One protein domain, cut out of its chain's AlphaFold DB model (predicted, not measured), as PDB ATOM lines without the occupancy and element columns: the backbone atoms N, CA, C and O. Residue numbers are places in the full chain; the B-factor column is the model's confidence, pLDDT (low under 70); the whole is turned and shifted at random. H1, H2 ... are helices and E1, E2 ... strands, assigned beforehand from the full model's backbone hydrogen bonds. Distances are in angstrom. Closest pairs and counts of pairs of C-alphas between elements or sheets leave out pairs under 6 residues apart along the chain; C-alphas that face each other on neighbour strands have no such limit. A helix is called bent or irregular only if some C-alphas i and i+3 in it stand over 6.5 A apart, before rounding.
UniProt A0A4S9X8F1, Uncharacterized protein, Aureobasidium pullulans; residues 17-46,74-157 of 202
ATOM      1  N   LYS A  17     112.326  94.314  80.793       52.62
ATOM      2  CA  LYS A  17     111.195  94.580  81.706       52.62
ATOM      3  C   LYS A  17     111.310  95.866  82.550       52.62
ATOM      4  O   LYS A  17     110.279  96.505  82.759       52.62
ATOM      5  N   PRO A  18     112.496  96.310  83.022       49.47
ATOM      6  CA  PRO A  18     112.594  97.541  83.810       49.47
ATOM      7  C   PRO A  18     112.286  98.810  83.001       49.47
ATOM      8  O   PRO A  18     111.683  99.735  83.544       49.47
ATOM      9  N   LYS A  19     112.660  98.842  81.708       50.69
ATOM     10  CA  LYS A  19     112.469 100.001  80.815       50.69
ATOM     11  C   LYS A  19     110.987 100.303  80.616       50.69
ATOM     12  O   LYS A  19     110.560 101.444  80.762       50.69
ATOM     13  N   LEU A  20     110.213  99.247  80.354       51.19
ATOM     14  CA  LEU A  20     108.772  99.322  80.130       51.19
ATOM     15  C   LEU A  20     108.017  99.747  81.398       51.19
ATOM     16  O   LEU A  20     107.002 100.421  81.312       51.19
ATOM     17  N   LEU A  21     108.499  99.374  82.586       64.94
ATOM     18  CA  LEU A  21     107.798  99.683  83.834       64.94
ATOM     19  C   LEU A  21     108.126 101.081  84.373       64.94
ATOM     20  O   LEU A  21     107.259 101.728  84.941       64.94
ATOM     21  N   LEU A  22     109.349 101.582  84.201       71.50
ATOM     22  CA  LEU A  22     109.708 102.930  84.666       71.50
ATOM     23  C   LEU A  22     109.543 104.015  83.591       71.50
ATOM     24  O   LEU A  22     109.764 105.186  83.887       71.50
ATOM     25  N   ASN A  23     109.140 103.637  82.372       75.38
ATOM     26  CA  ASN A  23     109.033 104.522  81.208       75.38
ATOM     27  C   ASN A  23     110.325 105.326  80.958       75.38
ATOM     28  O   ASN A  23     110.295 106.540  80.759       75.38
ATOM     29  N   LEU A  24     111.463 104.634  81.017       78.44
ATOM     30  CA  LEU A  24     112.785 105.217  80.798       78.44
ATOM     31  C   LEU A  24     113.274 104.923  79.384       78.44
ATOM     32  O   LEU A  24     113.136 103.798  78.893       78.44
ATOM     33  N   ASN A  25     113.922 105.903  78.760       81.88
ATOM     34  CA  ASN A  25     114.662 105.671  77.526       81.88
ATOM     35  C   ASN A  25     116.006 104.954  77.798       81.88
ATOM     36  O   ASN A  25     116.415 104.738  78.942       81.88
ATOM     37  N   CYS A  26     116.701 104.544  76.734       81.69
ATOM     38  CA  CYS A  26     117.962 103.805  76.856       81.69
ATOM     39  C   CYS A  26     119.068 104.594  77.575       81.69
ATOM     40  O   CYS A  26     119.836 103.988  78.328       81.69
ATOM     41  N   ASP A  27     119.131 105.911  77.384       83.31
ATOM     42  CA  ASP A  27     120.137 106.769  78.014       83.31
ATOM     43  C   ASP A  27     119.862 106.908  79.516       83.31
ATOM     44  O   ASP A  27     120.768 106.745  80.329       83.31
ATOM     45  N   GLU A  28     118.598 107.085  79.903       84.00
ATOM     46  CA  GLU A  28     118.170 107.170  81.306       84.00
ATOM     47  C   GLU A  28     118.401 105.856  82.060       84.00
ATOM     48  O   GLU A  28     118.844 105.856  83.208       84.00
ATOM     49  N   VAL A  29     118.160 104.709  81.416       85.75
ATOM     50  CA  VAL A  29     118.491 103.402  82.007       85.75
ATOM     51  C   VAL A  29     119.995 103.244  82.184       85.75
ATOM     52  O   VAL A  29     120.447 102.679  83.181       85.75
ATOM     53  N   THR A  30     120.773 103.741  81.229       86.81
ATOM     54  CA  THR A  30     122.233 103.695  81.283       86.81
ATOM     55  C   THR A  30     122.773 104.569  82.414       86.81
ATOM     56  O   THR A  30     123.628 104.116  83.179       86.81
ATOM     57  N   GLU A  31     122.227 105.772  82.579       87.31
ATOM     58  CA  GLU A  31     122.544 106.688  83.675       87.31
ATOM     59  C   GLU A  31     122.171 106.093  85.039       87.31
ATOM     60  O   GLU A  31     123.002 106.056  85.948       87.31
ATOM     61  N   LEU A  32     120.966 105.530  85.165       89.94
ATOM     62  CA  LEU A  32     120.523 104.868  86.391       89.94
ATOM     63  C   LEU A  32     121.445 103.697  86.763       89.94
ATOM     64  O   LEU A  32     121.889 103.595  87.908       89.94
ATOM     65  N   LYS A  33     121.797 102.837  85.799       91.00
ATOM     66  CA  LYS A  33     122.765 101.750  86.022       91.00
ATOM     67  C   LYS A  33     124.145 102.283  86.419       91.00
ATOM     68  O   LYS A  33     124.792 101.695  87.281       91.00
ATOM     69  N   SER A  34     124.596 103.382  85.817       90.00
ATOM     70  CA  SER A  34     125.864 104.027  86.170       90.00
ATOM     71  C   SER A  34     125.869 104.518  87.618       90.00
ATOM     72  O   SER A  34     126.819 104.250  88.350       90.00
ATOM     73  N   CYS A  35     124.799 105.187  88.055       90.69
ATOM     74  CA  CYS A  35     124.646 105.626  89.442       90.69
ATOM     75  C   CYS A  35     124.655 104.429  90.406       90.69
ATOM     76  O   CYS A  35     125.414 104.412  91.372       90.69
ATOM     77  N   ILE A  36     123.908 103.367  90.090       92.00
ATOM     78  CA  ILE A  36     123.910 102.132  90.884       92.00
ATOM     79  C   ILE A  36     125.327 101.555  91.010       92.00
ATOM     80  O   ILE A  36     125.768 101.240  92.115       92.00
ATOM     81  N   ARG A  37     126.066 101.416  89.900       91.81
ATOM     82  CA  ARG A  37     127.440 100.889  89.930       91.81
ATOM     83  C   ARG A  37     128.378 101.788  90.727       91.81
ATOM     84  O   ARG A  37     129.214 101.268  91.462       91.81
ATOM     85  N   HIS A  38     128.236 103.109  90.625       90.94
ATOM     86  CA  HIS A  38     128.995 104.054  91.443       90.94
ATOM     87  C   HIS A  38     128.806 103.775  92.939       90.94
ATOM     88  O   HIS A  38     129.784 103.530  93.650       90.94
ATOM     89  N   GLU A  39     127.554 103.696  93.390       90.25
ATOM     90  CA  GLU A  39     127.225 103.406  94.786       90.25
ATOM     91  C   GLU A  39     127.760 102.037  95.236       90.25
ATOM     92  O   GLU A  39     128.283 101.904  96.343       90.25
ATOM     93  N   LEU A  40     127.699 101.022  94.368       90.19
ATOM     94  CA  LEU A  40     128.210  99.680  94.662       90.19
ATOM     95  C   LEU A  40     129.740  99.615  94.789       90.19
ATOM     96  O   LEU A  40     130.237  98.737  95.498       90.19
ATOM     97  N   ARG A  41     130.491 100.502  94.118       88.88
ATOM     98  CA  ARG A  41     131.962 100.584  94.230       88.88
ATOM     99  C   ARG A  41     132.412 101.275  95.509       88.88
ATOM    100  O   ARG A  41     133.456 100.917  96.041       88.88
ATOM    101  N   PHE A  42     131.666 102.279  95.959       82.56
ATOM    102  CA  PHE A  42     132.085 103.121  97.074       82.56
ATOM    103  C   PHE A  42     131.574 102.612  98.420       82.56
ATOM    104  O   PHE A  42     132.318 102.593  99.403       82.56
ATOM    105  N   ARG A  43     130.306 102.184  98.489       75.94
ATOM    106  CA  ARG A  43     129.710 101.775  99.761       75.94
ATOM    107  C   ARG A  43     130.317 100.463 100.228       75.94
ATOM    108  O   ARG A  43     130.011  99.382  99.718       75.94
ATOM    109  N   THR A  44     131.171 100.584 101.238       67.81
ATOM    110  CA  THR A  44     131.598  99.448 102.042       67.81
ATOM    111  C   THR A  44     130.438  99.058 102.927       67.81
ATOM    112  O   THR A  44     129.865  99.890 103.628       67.81
ATOM    113  N   VAL A  45     130.084  97.787 102.871       69.62
ATOM    114  CA  VAL A  45     128.958  97.278 103.629       69.62
ATOM    115  C   VAL A  45     129.433  96.736 104.971       69.62
ATOM    116  O   VAL A  45     128.897  97.087 106.018       69.62
ATOM    117  N   THR A  46     130.422  95.850 104.931       78.44
ATOM    118  CA  THR A  46     130.945  95.135 106.093       78.44
ATOM    119  C   THR A  46     132.420  94.816 105.876       78.44
ATOM    120  O   THR A  46     132.967  94.991 104.784       78.44
ATOM    121  N   TRP A  74     129.046  95.319  95.408       88.50
ATOM    122  CA  TRP A  74     129.025  94.379  94.280       88.50
ATOM    123  C   TRP A  74     129.655  93.010  94.587       88.50
ATOM    124  O   TRP A  74     129.443  92.070  93.827       88.50
ATOM    125  N   HIS A  75     130.380  92.837  95.702       87.56
ATOM    126  CA  HIS A  75     130.933  91.527  96.086       87.56
ATOM    127  C   HIS A  75     129.838  90.529  96.506       87.56
ATOM    128  O   HIS A  75     130.069  89.323  96.547       87.56
ATOM    129  N   LEU A  76     128.645  91.010  96.847       78.62
ATOM    130  CA  LEU A  76     127.619  90.224  97.525       78.62
ATOM    131  C   LEU A  76     126.770  89.417  96.554       78.62
ATOM    132  O   LEU A  76     126.223  89.953  95.592       78.62
ATOM    133  N   SER A  77     126.602  88.125  96.819       72.38
ATOM    134  CA  SER A  77     125.668  87.277  96.068       72.38
ATOM    135  C   SER A  77     124.213  87.550  96.464       72.38
ATOM    136  O   SER A  77     123.955  87.832  97.637       72.38
ATOM    137  N   PRO A  78     123.250  87.485  95.526       66.44
ATOM    138  CA  PRO A  78     121.824  87.590  95.830       66.44
ATOM    139  C   PRO A  78     121.388  86.581  96.902       66.44
ATOM    140  O   PRO A  78     121.381  85.375  96.679       66.44
ATOM    141  N   SER A  79     121.047  87.067  98.096       69.00
ATOM    142  CA  SER A  79     120.456  86.276  99.181       69.00
ATOM    143  C   SER A  79     119.615  87.158 100.109       69.00
ATOM    144  O   SER A  79     119.837  88.370 100.179       69.00
ATOM    145  N   LYS A  80     118.699  86.552 100.876       63.78
ATOM    146  CA  LYS A  80     117.871  87.269 101.866       63.78
ATOM    147  C   LYS A  80     118.717  88.047 102.886       63.78
ATOM    148  O   LYS A  80     118.375  89.167 103.243       63.78
ATOM    149  N   THR A  81     119.857  87.493 103.300       62.81
ATOM    150  CA  THR A  81     120.789  88.127 104.250       62.81
ATOM    151  C   THR A  81     121.435  89.386 103.672       62.81
ATOM    152  O   THR A  81     121.671  90.364 104.374       62.81
ATOM    153  N   THR A  82     121.679  89.397 102.363       67.62
ATOM    154  CA  THR A  82     122.283  90.538 101.657       67.62
ATOM    155  C   THR A  82     121.281  91.623 101.251       67.62
ATOM    156  O   THR A  82     121.692  92.691 100.807       67.62
ATOM    157  N   SER A  83     119.974  91.402 101.431       66.25
ATOM    158  CA  SER A  83     118.939  92.394 101.110       66.25
ATOM    159  C   SER A  83     118.997  93.624 102.022       66.25
ATOM    160  O   SER A  83     118.860  94.744 101.535       66.25
ATOM    161  N   LEU A  84     119.270  93.440 103.323       65.50
ATOM    162  CA  LEU A  84     119.392  94.552 104.280       65.50
ATOM    163  C   LEU A  84     120.538  95.491 103.889       65.50
ATOM    164  O   LEU A  84     120.419  96.709 103.919       65.50
ATOM    165  N   ILE A  85     121.634  94.899 103.449       68.00
ATOM    166  CA  ILE A  85     122.838  95.585 103.013       68.00
ATOM    167  C   ILE A  85     122.575  96.473 101.780       68.00
ATOM    168  O   ILE A  85     123.032  97.617 101.718       68.00
ATOM    169  N   ARG A  86     121.791  95.964 100.821       76.38
ATOM    170  CA  ARG A  86     121.430  96.681  99.585       76.38
ATOM    171  C   ARG A  86     120.490  97.859  99.819       76.38
ATOM    172  O   ARG A  86     120.396  98.720  98.947       76.38
ATOM    173  N   SER A  87     119.817  97.925 100.971       81.00
ATOM    174  CA  SER A  87     118.905  99.029 101.296       81.00
ATOM    175  C   SER A  87     119.602 100.391 101.253       81.00
ATOM    176  O   SER A  87     119.009 101.357 100.787       81.00
ATOM    177  N   SER A  88     120.883 100.449 101.632       84.19
ATOM    178  CA  SER A  88     121.687 101.675 101.583       84.19
ATOM    179  C   SER A  88     121.896 102.189 100.152       84.19
ATOM    180  O   SER A  88     121.733 103.380  99.899       84.19
ATOM    181  N   THR A  89     122.186 101.295  99.202       88.56
ATOM    182  CA  THR A  89     122.299 101.622  97.772       88.56
ATOM    183  C   THR A  89     120.949 102.023  97.189       88.56
ATOM    184  O   THR A  89     120.864 103.025  96.490       88.56
ATOM    185  N   VAL A  90     119.882 101.278  97.499       89.75
ATOM    186  CA  VAL A  90     118.517 101.610  97.051       89.75
ATOM    187  C   VAL A  90     118.114 102.998  97.545       89.75
ATOM    188  O   VAL A  90     117.600 103.793  96.767       89.75
ATOM    189  N   PHE A  91     118.387 103.309  98.813       89.44
ATOM    190  CA  PHE A  91     118.105 104.614  99.398       89.44
ATOM    191  C   PHE A  91     118.896 105.732  98.713       89.44
ATOM    192  O   PHE A  91     118.303 106.720  98.292       89.44
ATOM    193  N   ALA A  92     120.209 105.561  98.537       89.81
ATOM    194  CA  ALA A  92     121.054 106.557  97.882       89.81
ATOM    195  C   ALA A  92     120.595 106.854  96.447       89.81
ATOM    196  O   ALA A  92     120.393 108.008  96.084       89.81
ATOM    197  N   VAL A  93     120.333 105.813  95.653       91.06
ATOM    198  CA  VAL A  93     119.857 105.976  94.272       91.06
ATOM    199  C   VAL A  93     118.451 106.587  94.240       91.06
ATOM    200  O   VAL A  93     118.149 107.392  93.363       91.06
ATOM    201  N   ALA A  94     117.583 106.269  95.203       91.69
ATOM    202  CA  ALA A  94     116.262 106.889  95.282       91.69
ATOM    203  C   ALA A  94     116.329 108.410  95.518       91.69
ATOM    204  O   ALA A  94     115.490 109.139  94.986       91.69
ATOM    205  N   LEU A  95     117.334 108.887  96.266       90.62
ATOM    206  CA  LEU A  95     117.573 110.318  96.480       90.62
ATOM    207  C   LEU A  95     118.083 111.031  95.221       90.62
ATOM    208  O   LEU A  95     117.699 112.175  94.991       90.62
ATOM    209  N   GLU A  96     118.888 110.359  94.397       90.56
ATOM    210  CA  GLU A  96     119.387 110.905  93.124       90.56
ATOM    211  C   GLU A  96     118.296 110.960  92.039       90.56
ATOM    212  O   GLU A  96     118.268 111.867  91.207       90.56
ATOM    213  N   PHE A  97     117.336 110.028  92.070       90.25
ATOM    214  CA  PHE A  97     116.239 109.948  91.096       90.25
ATOM    215  C   PHE A  97     114.858 110.111  91.761       90.25
ATOM    216  O   PHE A  97     114.005 109.219  91.658       90.25
ATOM    217  N   PRO A  98     114.553 111.265  92.392       89.81
ATOM    218  CA  PRO A  98     113.298 111.453  93.121       89.81
ATOM    219  C   PRO A  98     112.079 111.400  92.191       89.81
ATOM    220  O   PRO A  98     111.016 110.924  92.575       89.81
ATOM    221  N   HIS A  99     112.228 111.808  90.930       86.62
ATOM    222  CA  HIS A  99     111.172 111.691  89.923       86.62
ATOM    223  C   HIS A  99     110.761 110.232  89.638       86.62
ATOM    224  O   HIS A  99     109.639 109.999  89.199       86.62
ATOM    225  N   LEU A 100     111.637 109.259  89.920       87.62
ATOM    226  CA  LEU A 100     111.370 107.827  89.753       87.62
ATOM    227  C   LEU A 100     111.065 107.119  91.063       87.62
ATOM    228  O   LEU A 100     110.339 106.133  91.041       87.62
ATOM    229  N   PHE A 101     111.582 107.585  92.199       90.56
ATOM    230  CA  PHE A 101     111.521 106.829  93.456       90.56
ATOM    231  C   PHE A 101     111.027 107.637  94.657       90.56
ATOM    232  O   PHE A 101     111.160 107.182  95.787       90.56
ATOM    233  N   LYS A 102     110.415 108.809  94.450       89.25
ATOM    234  CA  LYS A 102     109.748 109.530  95.540       89.25
ATOM    235  C   LYS A 102     108.584 108.710  96.100       89.25
ATOM    236  O   LYS A 102     107.705 108.276  95.346       89.25
ATOM    237  N   GLU A 103     108.605 108.546  97.419       89.81
ATOM    238  CA  GLU A 103     107.549 107.913  98.201       89.81
ATOM    239  C   GLU A 103     106.314 108.833  98.298       89.81
ATOM    240  O   GLU A 103     106.467 110.044  98.508       89.81
ATOM    241  N   PRO A 104     105.092 108.294  98.132       89.62
ATOM    242  CA  PRO A 104     103.855 109.015  98.398       89.62
ATOM    243  C   PRO A 104     103.794 109.484  99.853       89.62
ATOM    244  O   PRO A 104     103.948 108.688 100.773       89.62
ATOM    245  N   THR A 105     103.532 110.773 100.071       90.31
ATOM    246  CA  THR A 105     103.493 111.366 101.419       90.31
ATOM    247  C   THR A 105     102.083 111.470 101.996       90.31
ATOM    248  O   THR A 105     101.927 111.755 103.180       90.31
ATOM    249  N   THR A 106     101.054 111.265 101.171       92.44
ATOM    250  CA  THR A 106      99.643 111.360 101.566       92.44
ATOM    251  C   THR A 106      98.864 110.114 101.153       92.44
ATOM    252  O   THR A 106      99.248 109.387 100.229       92.44
ATOM    253  N   LEU A 107      97.738 109.866 101.828       89.56
ATOM    254  CA  LEU A 107      96.837 108.767 101.486       89.56
ATOM    255  C   LEU A 107      96.244 108.955 100.081       89.56
ATOM    256  O   LEU A 107      96.046 107.985  99.351       89.56
ATOM    257  N   GLU A 108      95.985 110.198  99.695       89.19
ATOM    258  CA  GLU A 108      95.487 110.594  98.383       89.19
ATOM    259  C   GLU A 108      96.502 110.267  97.287       89.19
ATOM    260  O   GLU A 108      96.124 109.709  96.257       89.19
ATOM    261  N   ASP A 109      97.788 110.549  97.518       87.56
ATOM    262  CA  ASP A 109      98.859 110.189  96.585       87.56
ATOM    263  C   ASP A 109      98.950 108.672  96.417       87.56
ATOM    264  O   ASP A 109      98.990 108.181  95.290       87.56
ATOM    265  N   PHE A 110      98.904 107.926  97.525       86.38
ATOM    266  CA  PHE A 110      98.921 106.467  97.486       86.38
ATOM    267  C   PHE A 110      97.718 105.917  96.706       86.38
ATOM    268  O   PHE A 110      97.877 105.109  95.795       86.38
ATOM    269  N   ARG A 111      96.503 106.398  96.998       86.56
ATOM    270  CA  ARG A 111      95.289 105.997  96.271       86.56
ATOM    271  C   ARG A 111      95.378 106.339  94.791       86.56
ATOM    272  O   ARG A 111      95.004 105.507  93.972       86.56
ATOM    273  N   ARG A 112      95.889 107.518  94.433       84.75
ATOM    274  CA  ARG A 112      96.065 107.938  93.037       84.75
ATOM    275  C   ARG A 112      97.012 107.009  92.281       84.75
ATOM    276  O   ARG A 112      96.717 106.665  91.143       84.75
ATOM    277  N   GLU A 113      98.111 106.582  92.901       85.56
ATOM    278  CA  GLU A 113      99.024 105.611  92.286       85.56
ATOM    279  C   GLU A 113      98.382 104.230  92.109       85.56
ATOM    280  O   GLU A 113      98.652 103.562  91.119       85.56
ATOM    281  N   TRP A 114      97.519 103.808  93.036       84.31
ATOM    282  CA  TRP A 114      96.861 102.496  93.010       84.31
ATOM    283  C   TRP A 114      95.505 102.472  92.291       84.31
ATOM    284  O   TRP A 114      94.907 101.402  92.176       84.31
ATOM    285  N   THR A 115      95.029 103.610  91.782       83.75
ATOM    286  CA  THR A 115      93.757 103.705  91.058       83.75
ATOM    287  C   THR A 115      94.015 103.697  89.549       83.75
ATOM    288  O   THR A 115      94.593 104.654  89.025       83.75
ATOM    289  N   PRO A 116      93.589 102.649  88.822       78.75
ATOM    290  CA  PRO A 116      93.658 102.635  87.367       78.75
ATOM    291  C   PRO A 116      92.796 103.749  86.763       78.75
ATOM    292  O   PRO A 116      91.738 104.095  87.288       78.75
ATOM    293  N   ASN A 117      93.224 104.290  85.627       77.25
ATOM    294  CA  ASN A 117      92.421 105.218  84.841       77.25
ATOM    295  C   ASN A 117      91.207 104.511  84.207       77.25
ATOM    296  O   ASN A 117      91.032 103.297  84.318       77.25
ATOM    297  N   THR A 118      90.380 105.268  83.484       78.50
ATOM    298  CA  THR A 118      89.160 104.781  82.813       78.50
ATOM    299  C   THR A 118      89.383 103.626  81.831       78.50
ATOM    300  O   THR A 118      88.430 102.958  81.449       78.50
ATOM    301  N   PHE A 119      90.628 103.365  81.438       78.00
ATOM    302  CA  PHE A 119      91.010 102.279  80.542       78.00
ATOM    303  C   PHE A 119      91.674 101.098  81.272       78.00
ATOM    304  O   PHE A 119      92.216 100.203  80.624       78.00
ATOM    305  N   GLY A 120      91.668 101.090  82.609       71.81
ATOM    306  CA  GLY A 120      92.304 100.052  83.422       71.81
ATOM    307  C   GLY A 120      93.832 100.145  83.473       71.81
ATOM    308  O   GLY A 120      94.486  99.185  83.874       71.81
ATOM    309  N   CYS A 121      94.414 101.280  83.075       69.38
ATOM    310  CA  CYS A 121      95.860 101.500  83.083       69.38
ATOM    311  C   CYS A 121      96.285 102.345  84.283       69.38
ATOM    312  O   CYS A 121      95.630 103.329  84.623       69.38
ATOM    313  N   TYR A 122      97.430 102.025  84.879       72.25
ATOM    314  CA  TYR A 122      98.010 102.866  85.922       72.25
ATOM    315  C   TYR A 122      98.691 104.092  85.291       72.25
ATOM    316  O   TYR A 122      99.500 103.922  84.374       72.25
ATOM    317  N   PRO A 123      98.375 105.324  85.737       70.62
ATOM    318  CA  PRO A 123      98.974 106.542  85.184       70.62
ATOM    319  C   PRO A 123     100.464 106.667  85.530       70.62
ATOM    320  O   PRO A 123     101.234 107.248  84.771       70.62
ATOM    321  N   ILE A 124     100.864 106.098  86.666       77.62
ATOM    322  CA  ILE A 124     102.241 105.951  87.125       77.62
ATOM    323  C   ILE A 124     102.373 104.573  87.766       77.62
ATOM    324  O   ILE A 124     101.421 104.073  88.363       77.62
ATOM    325  N   VAL A 125     103.543 103.948  87.654       82.56
ATOM    326  CA  VAL A 125     103.792 102.692  88.362       82.56
ATOM    327  C   VAL A 125     103.816 102.950  89.873       82.56
ATOM    328  O   VAL A 125     104.549 103.840  90.313       82.56
ATOM    329  N   PRO A 126     103.051 102.193  90.684       86.69
ATOM    330  CA  PRO A 126     103.017 102.414  92.123       86.69
ATOM    331  C   PRO A 126     104.399 102.317  92.767       86.69
ATOM    332  O   PRO A 126     105.218 101.472  92.392       86.69
ATOM    333  N   PHE A 127     104.645 103.160  93.769       87.94
ATOM    334  CA  PHE A 127     105.923 103.289  94.467       87.94
ATOM    335  C   PHE A 127     106.523 101.954  94.907       87.94
ATOM    336  O   PHE A 127     107.713 101.720  94.702       87.94
ATOM    337  N   GLN A 128     105.697 101.046  95.433       85.62
ATOM    338  CA  GLN A 128     106.145  99.723  95.860       85.62
ATOM    339  C   GLN A 128     106.829  98.953  94.716       85.62
ATOM    340  O   GLN A 128     107.924  98.423  94.894       85.62
ATOM    341  N   PHE A 129     106.240  98.964  93.517       86.19
ATOM    342  CA  PHE A 129     106.836  98.328  92.344       86.19
ATOM    343  C   PHE A 129     108.077  99.073  91.861       86.19
ATOM    344  O   PHE A 129     109.055  98.424  91.497       86.19
ATOM    345  N   ARG A 130     108.072 100.415  91.884       88.69
ATOM    346  CA  ARG A 130     109.252 101.227  91.525       88.69
ATOM    347  C   ARG A 130     110.448 100.856  92.413       88.69
ATOM    348  O   ARG A 130     111.534 100.591  91.900       88.69
ATOM    349  N   ARG A 131     110.227 100.724  93.725       87.75
ATOM    350  CA  ARG A 131     111.239 100.297  94.703       87.75
ATOM    351  C   ARG A 131     111.733  98.870  94.452       87.75
ATOM    352  O   ARG A 131     112.938  98.627  94.483       87.75
ATOM    353  N   ASP A 132     110.829  97.938  94.159       86.31
ATOM    354  CA  ASP A 132     111.195  96.545  93.876       86.31
ATOM    355  C   ASP A 132     111.971  96.407  92.555       86.31
ATOM    356  O   ASP A 132     112.888  95.588  92.446       86.31
ATOM    357  N   ILE A 133     111.640  97.220  91.545       88.06
ATOM    358  CA  ILE A 133     112.405  97.312  90.296       88.06
ATOM    359  C   ILE A 133     113.817  97.817  90.586       88.06
ATOM    360  O   ILE A 133     114.775  97.195  90.126       88.06
ATOM    361  N   LEU A 134     113.962  98.888  91.374       90.31
ATOM    362  CA  LEU A 134     115.271  99.421  91.752       90.31
ATOM    363  C   LEU A 134     116.118  98.370  92.480       90.31
ATOM    364  O   LEU A 134     117.269  98.155  92.109       90.31
ATOM    365  N   ALA A 135     115.545  97.652  93.448       88.12
ATOM    366  CA  ALA A 135     116.245  96.580  94.154       88.12
ATOM    367  C   ALA A 135     116.762  95.488  93.196       88.12
ATOM    368  O   ALA A 135     117.927  95.097  93.282       88.12
ATOM    369  N   ARG A 136     115.944  95.054  92.227       87.12
ATOM    370  CA  ARG A 136     116.376  94.101  91.186       87.12
ATOM    371  C   ARG A 136     117.464  94.676  90.280       87.12
ATOM    372  O   ARG A 136     118.398  93.965  89.924       87.12
ATOM    373  N   MET A 137     117.379  95.954  89.910       89.31
ATOM    374  CA  MET A 137     118.419  96.605  89.106       89.31
ATOM    375  C   MET A 137     119.761  96.667  89.840       89.31
ATOM    376  O   MET A 137     120.797  96.459  89.211       89.31
ATOM    377  N   VAL A 138     119.750  96.887  91.158       90.06
ATOM    378  CA  VAL A 138     120.954  96.819  92.001       90.06
ATOM    379  C   VAL A 138     121.583  95.425  91.952       90.06
ATOM    380  O   VAL A 138     122.796  95.309  91.789       90.06
ATOM    381  N   GLU A 139     120.776  94.365  92.027       87.44
ATOM    382  CA  GLU A 139     121.262  92.981  91.927       87.44
ATOM    383  C   GLU A 139     121.862  92.673  90.556       87.44
ATOM    384  O   GLU A 139     122.957  92.118  90.475       87.44
ATOM    385  N   ILE A 140     121.184  93.095  89.486       87.88
ATOM    386  CA  ILE A 140     121.674  92.940  88.114       87.88
ATOM    387  C   ILE A 140     123.016  93.657  87.943       87.88
ATOM    388  O   ILE A 140     123.961  93.050  87.449       87.88
ATOM    389  N   CYS A 141     123.134  94.911  88.391       90.06
ATOM    390  CA  CYS A 141     124.384  95.666  88.281       90.06
ATOM    391  C   CYS A 141     125.518  95.016  89.086       90.06
ATOM    392  O   CYS A 141     126.649  94.953  88.609       90.06
ATOM    393  N   GLY A 142     125.226  94.504  90.286       89.56
ATOM    394  CA  GLY A 142     126.204  93.770  91.087       89.56
ATOM    395  C   GLY A 142     126.714  92.520  90.368       89.56
ATOM    396  O   GLY A 142     127.921  92.311  90.285       89.56
ATOM    397  N   GLU A 143     125.817  91.719  89.791       88.75
ATOM    398  CA  GLU A 143     126.192  90.534  89.010       88.75
ATOM    399  C   GLU A 143     126.948  90.881  87.719       88.75
ATOM    400  O   GLU A 143     127.927  90.211  87.388       88.75
ATOM    401  N   GLU A 144     126.553  91.946  87.013       90.19
ATOM    402  CA  GLU A 144     127.285  92.474  85.854       90.19
ATOM    403  C   GLU A 144     128.732  92.824  86.243       90.19
ATOM    404  O   GLU A 144     129.662  92.391  85.569       90.19
ATOM    405  N   MET A 145     128.952  93.510  87.371       90.62
ATOM    406  CA  MET A 145     130.294  93.876  87.857       90.62
ATOM    407  C   MET A 145     131.148  92.679  88.300       90.62
ATOM    408  O   MET A 145     132.381  92.733  88.253       90.62
ATOM    409  N   LYS A 146     130.526  91.581  88.745       88.88
ATOM    410  CA  LYS A 146     131.259  90.341  89.035       88.88
ATOM    411  C   LYS A 146     131.744  89.676  87.754       88.88
ATOM    412  O   LYS A 146     132.895  89.248  87.711       88.88
ATOM    413  N   LYS A 147     130.898  89.629  86.721       88.50
ATOM    414  CA  LYS A 147     131.215  89.026  85.417       88.50
ATOM    415  C   LYS A 147     132.199  89.868  84.606       88.50
ATOM    416  O   LYS A 147     133.132  89.321  84.027       88.50
ATOM    417  N   ASP A 148     132.004  91.182  84.583       89.12
ATOM    418  CA  ASP A 148     132.794  92.124  83.796       89.12
ATOM    419  C   ASP A 148     133.653  93.013  84.702       89.12
ATOM    420  O   ASP A 148     133.170  93.890  85.423       89.12
ATOM    421  N   LYS A 149     134.971  92.796  84.640       87.50
ATOM    422  CA  LYS A 149     135.944  93.536  85.449       87.50
ATOM    423  C   LYS A 149     136.052  95.003  85.054       87.50
ATOM    424  O   LYS A 149     136.445  95.805  85.898       87.50
ATOM    425  N   SER A 150     135.719  95.355  83.809       87.19
ATOM    426  CA  SER A 150     135.805  96.737  83.333       87.19
ATOM    427  C   SER A 150     134.898  97.641  84.171       87.19
ATOM    428  O   SER A 150     135.350  98.661  84.683       87.19
ATOM    429  N   LEU A 151     133.690  97.164  84.483       87.75
ATOM    430  CA  LEU A 151     132.683  97.859  85.281       87.75
ATOM    431  C   LEU A 151     133.093  98.101  86.740       87.75
ATOM    432  O   LEU A 151     132.419  98.851  87.445       87.75
ATOM    433  N   ARG A 152     134.180  97.495  87.228       86.94
ATOM    434  CA  ARG A 152     134.679  97.699  88.598       86.94
ATOM    435  C   ARG A 152     135.444  99.019  88.739       86.94
ATOM    436  O   ARG A 152     135.554  99.528  89.850       86.94
ATOM    437  N   ALA A 153     135.913  99.606  87.636       81.38
ATOM    438  CA  ALA A 153     136.532 100.927  87.622       81.38
ATOM    439  C   ALA A 153     135.493 102.009  87.284       81.38
ATOM    440  O   ALA A 153     134.703 101.856  86.361       81.38
ATOM    441  N   GLY A 154     135.504 103.138  87.999       68.44
ATOM    442  CA  GLY A 154     134.579 104.250  87.718       68.44
ATOM    443  C   GLY A 154     134.780 104.900  86.344       68.44
ATOM    444  O   GLY A 154     133.863 105.511  85.812       68.44
ATOM    445  N   ALA A 155     135.965 104.739  85.747       62.16
ATOM    446  CA  ALA A 155     136.324 105.335  84.463       62.16
ATOM    447  C   ALA A 155     135.613 104.703  83.250       62.16
ATOM    448  O   ALA A 155     135.648 105.283  82.168       62.16
ATOM    449  N   THR A 156     134.994 103.530  83.407       58.12
ATOM    450  CA  THR A 156     134.308 102.819  82.313       58.12
ATOM    451  C   THR A 156     132.815 103.111  82.255       58.12
ATOM    452  O   THR A 156     132.126 102.581  81.385       58.12
ATOM    453  N   ASP A 157     132.289 103.900  83.192       61.34
ATOM    454  CA  ASP A 157     130.891 104.286  83.138       61.34
ATOM    455  C   ASP A 157     130.663 105.335  82.036       61.34
ATOM    456  O   ASP A 157     131.442 106.288  81.909       61.34
TER     457      ASP A 157
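This is residues 17 to 46 and 74 to 157 of the 202 residues of an uncharacterized protein of Aureobasidium pullulans (UniProt A0A4S9X8F1). One long helix, H6, runs through the core along the longer axis of the domain, and H1, H2, H3 and H4 pack on it, with H2 and H3 crossing it steeply and also touching each other. H5 and the long loop of residues 115 to 126 lie beyond the first residues of H6 and make one end of the domain, while the short strand E1 lies at the other end. The printed part has 114 residues with six named helices and one named strand, in the order H1, H2, E1, H3, H4, H5, H6; the class is mostly helix. It is compact, with a radius of gyration of the C-alphas of 15.4 A, and its outline is elongated, spanning 48 by 29 by 22 A.

H1 is residues 17 to 22, beginning at C-alpha 17 at (111.195, 94.580, 81.706). H2 is residues 26 to 42, 24.7 A long, and E1 is residues 44 to 46, which pairs with no named strand. H3 is residues 80 to 96, 25.2 A long, beginning at C-alpha 80 at (117.871, 87.269, 101.866). H3 has a kink of 36 degrees near residue 87 and is irregular, but only just: C-alphas 81 and 84 are 6.6 A apart. H4 is residues 98 to 101 and H5 residues 107 to 114, 10.5 A long. H6, residues 127 to 147, is 30.4 A long and ends at C-alpha 147 at (131.215, 89.026, 85.417).

H6 is the hub, touching four helices. With residues 137 to 145 it touches H2, closest at the C-alphas of Ile 36 and Val 138, 6.2 A apart; they run the same way at a steep tilt of 68 degrees, only just short of about perpendicular. With residues 131 to 138 it touches H3, closest at the C-alphas of Val 90 and Ala 135, 6.2 A, only just about perpendicular at 72 degrees. H1 touches H6, closest at the C-alphas of Pro 18 and Ile 133, 6.5 A, opposite ways at a steep tilt of 44 degrees. H4 touches H6, closest at the C-alphas of Phe 101 and Arg 130, 6.3 A. H2 touches H3, closest at the C-alphas of Glu 39 and Thr 89, 6.0 A, opposite ways at a steep tilt of 59 degrees. H3 and H4 only just touch, with 3 pairs of C-alphas within 8 A, and only at the corner by their link; the closest C-alphas are those of Ala 94 and Phe 101, 5.1 A. H5 is close to H6 but not clearly touching, at 7.6 A between the C-alphas of Glu 113 and Phe 127, and is apart from H3. Each O i to N i+4 pair is within hydrogen-bond range in H1, H2, H5 and H6, and 9 of 13 are in H3; H4 is too short for such a pair.

The two C-alphas farthest apart are those of Thr 46 and Thr 118, 48.8 A. Residues 47 to 73 are not printed, and C-alphas 46 and 74 are 12.0 A apart across this cut. The link from H5 to H6, residues 115 to 126, is long. The mean pLDDT of the printed part is 81.8; it is under 70 at residues 17 to 21, 44 to 45, 78 to 85, 121 and 154 to 157.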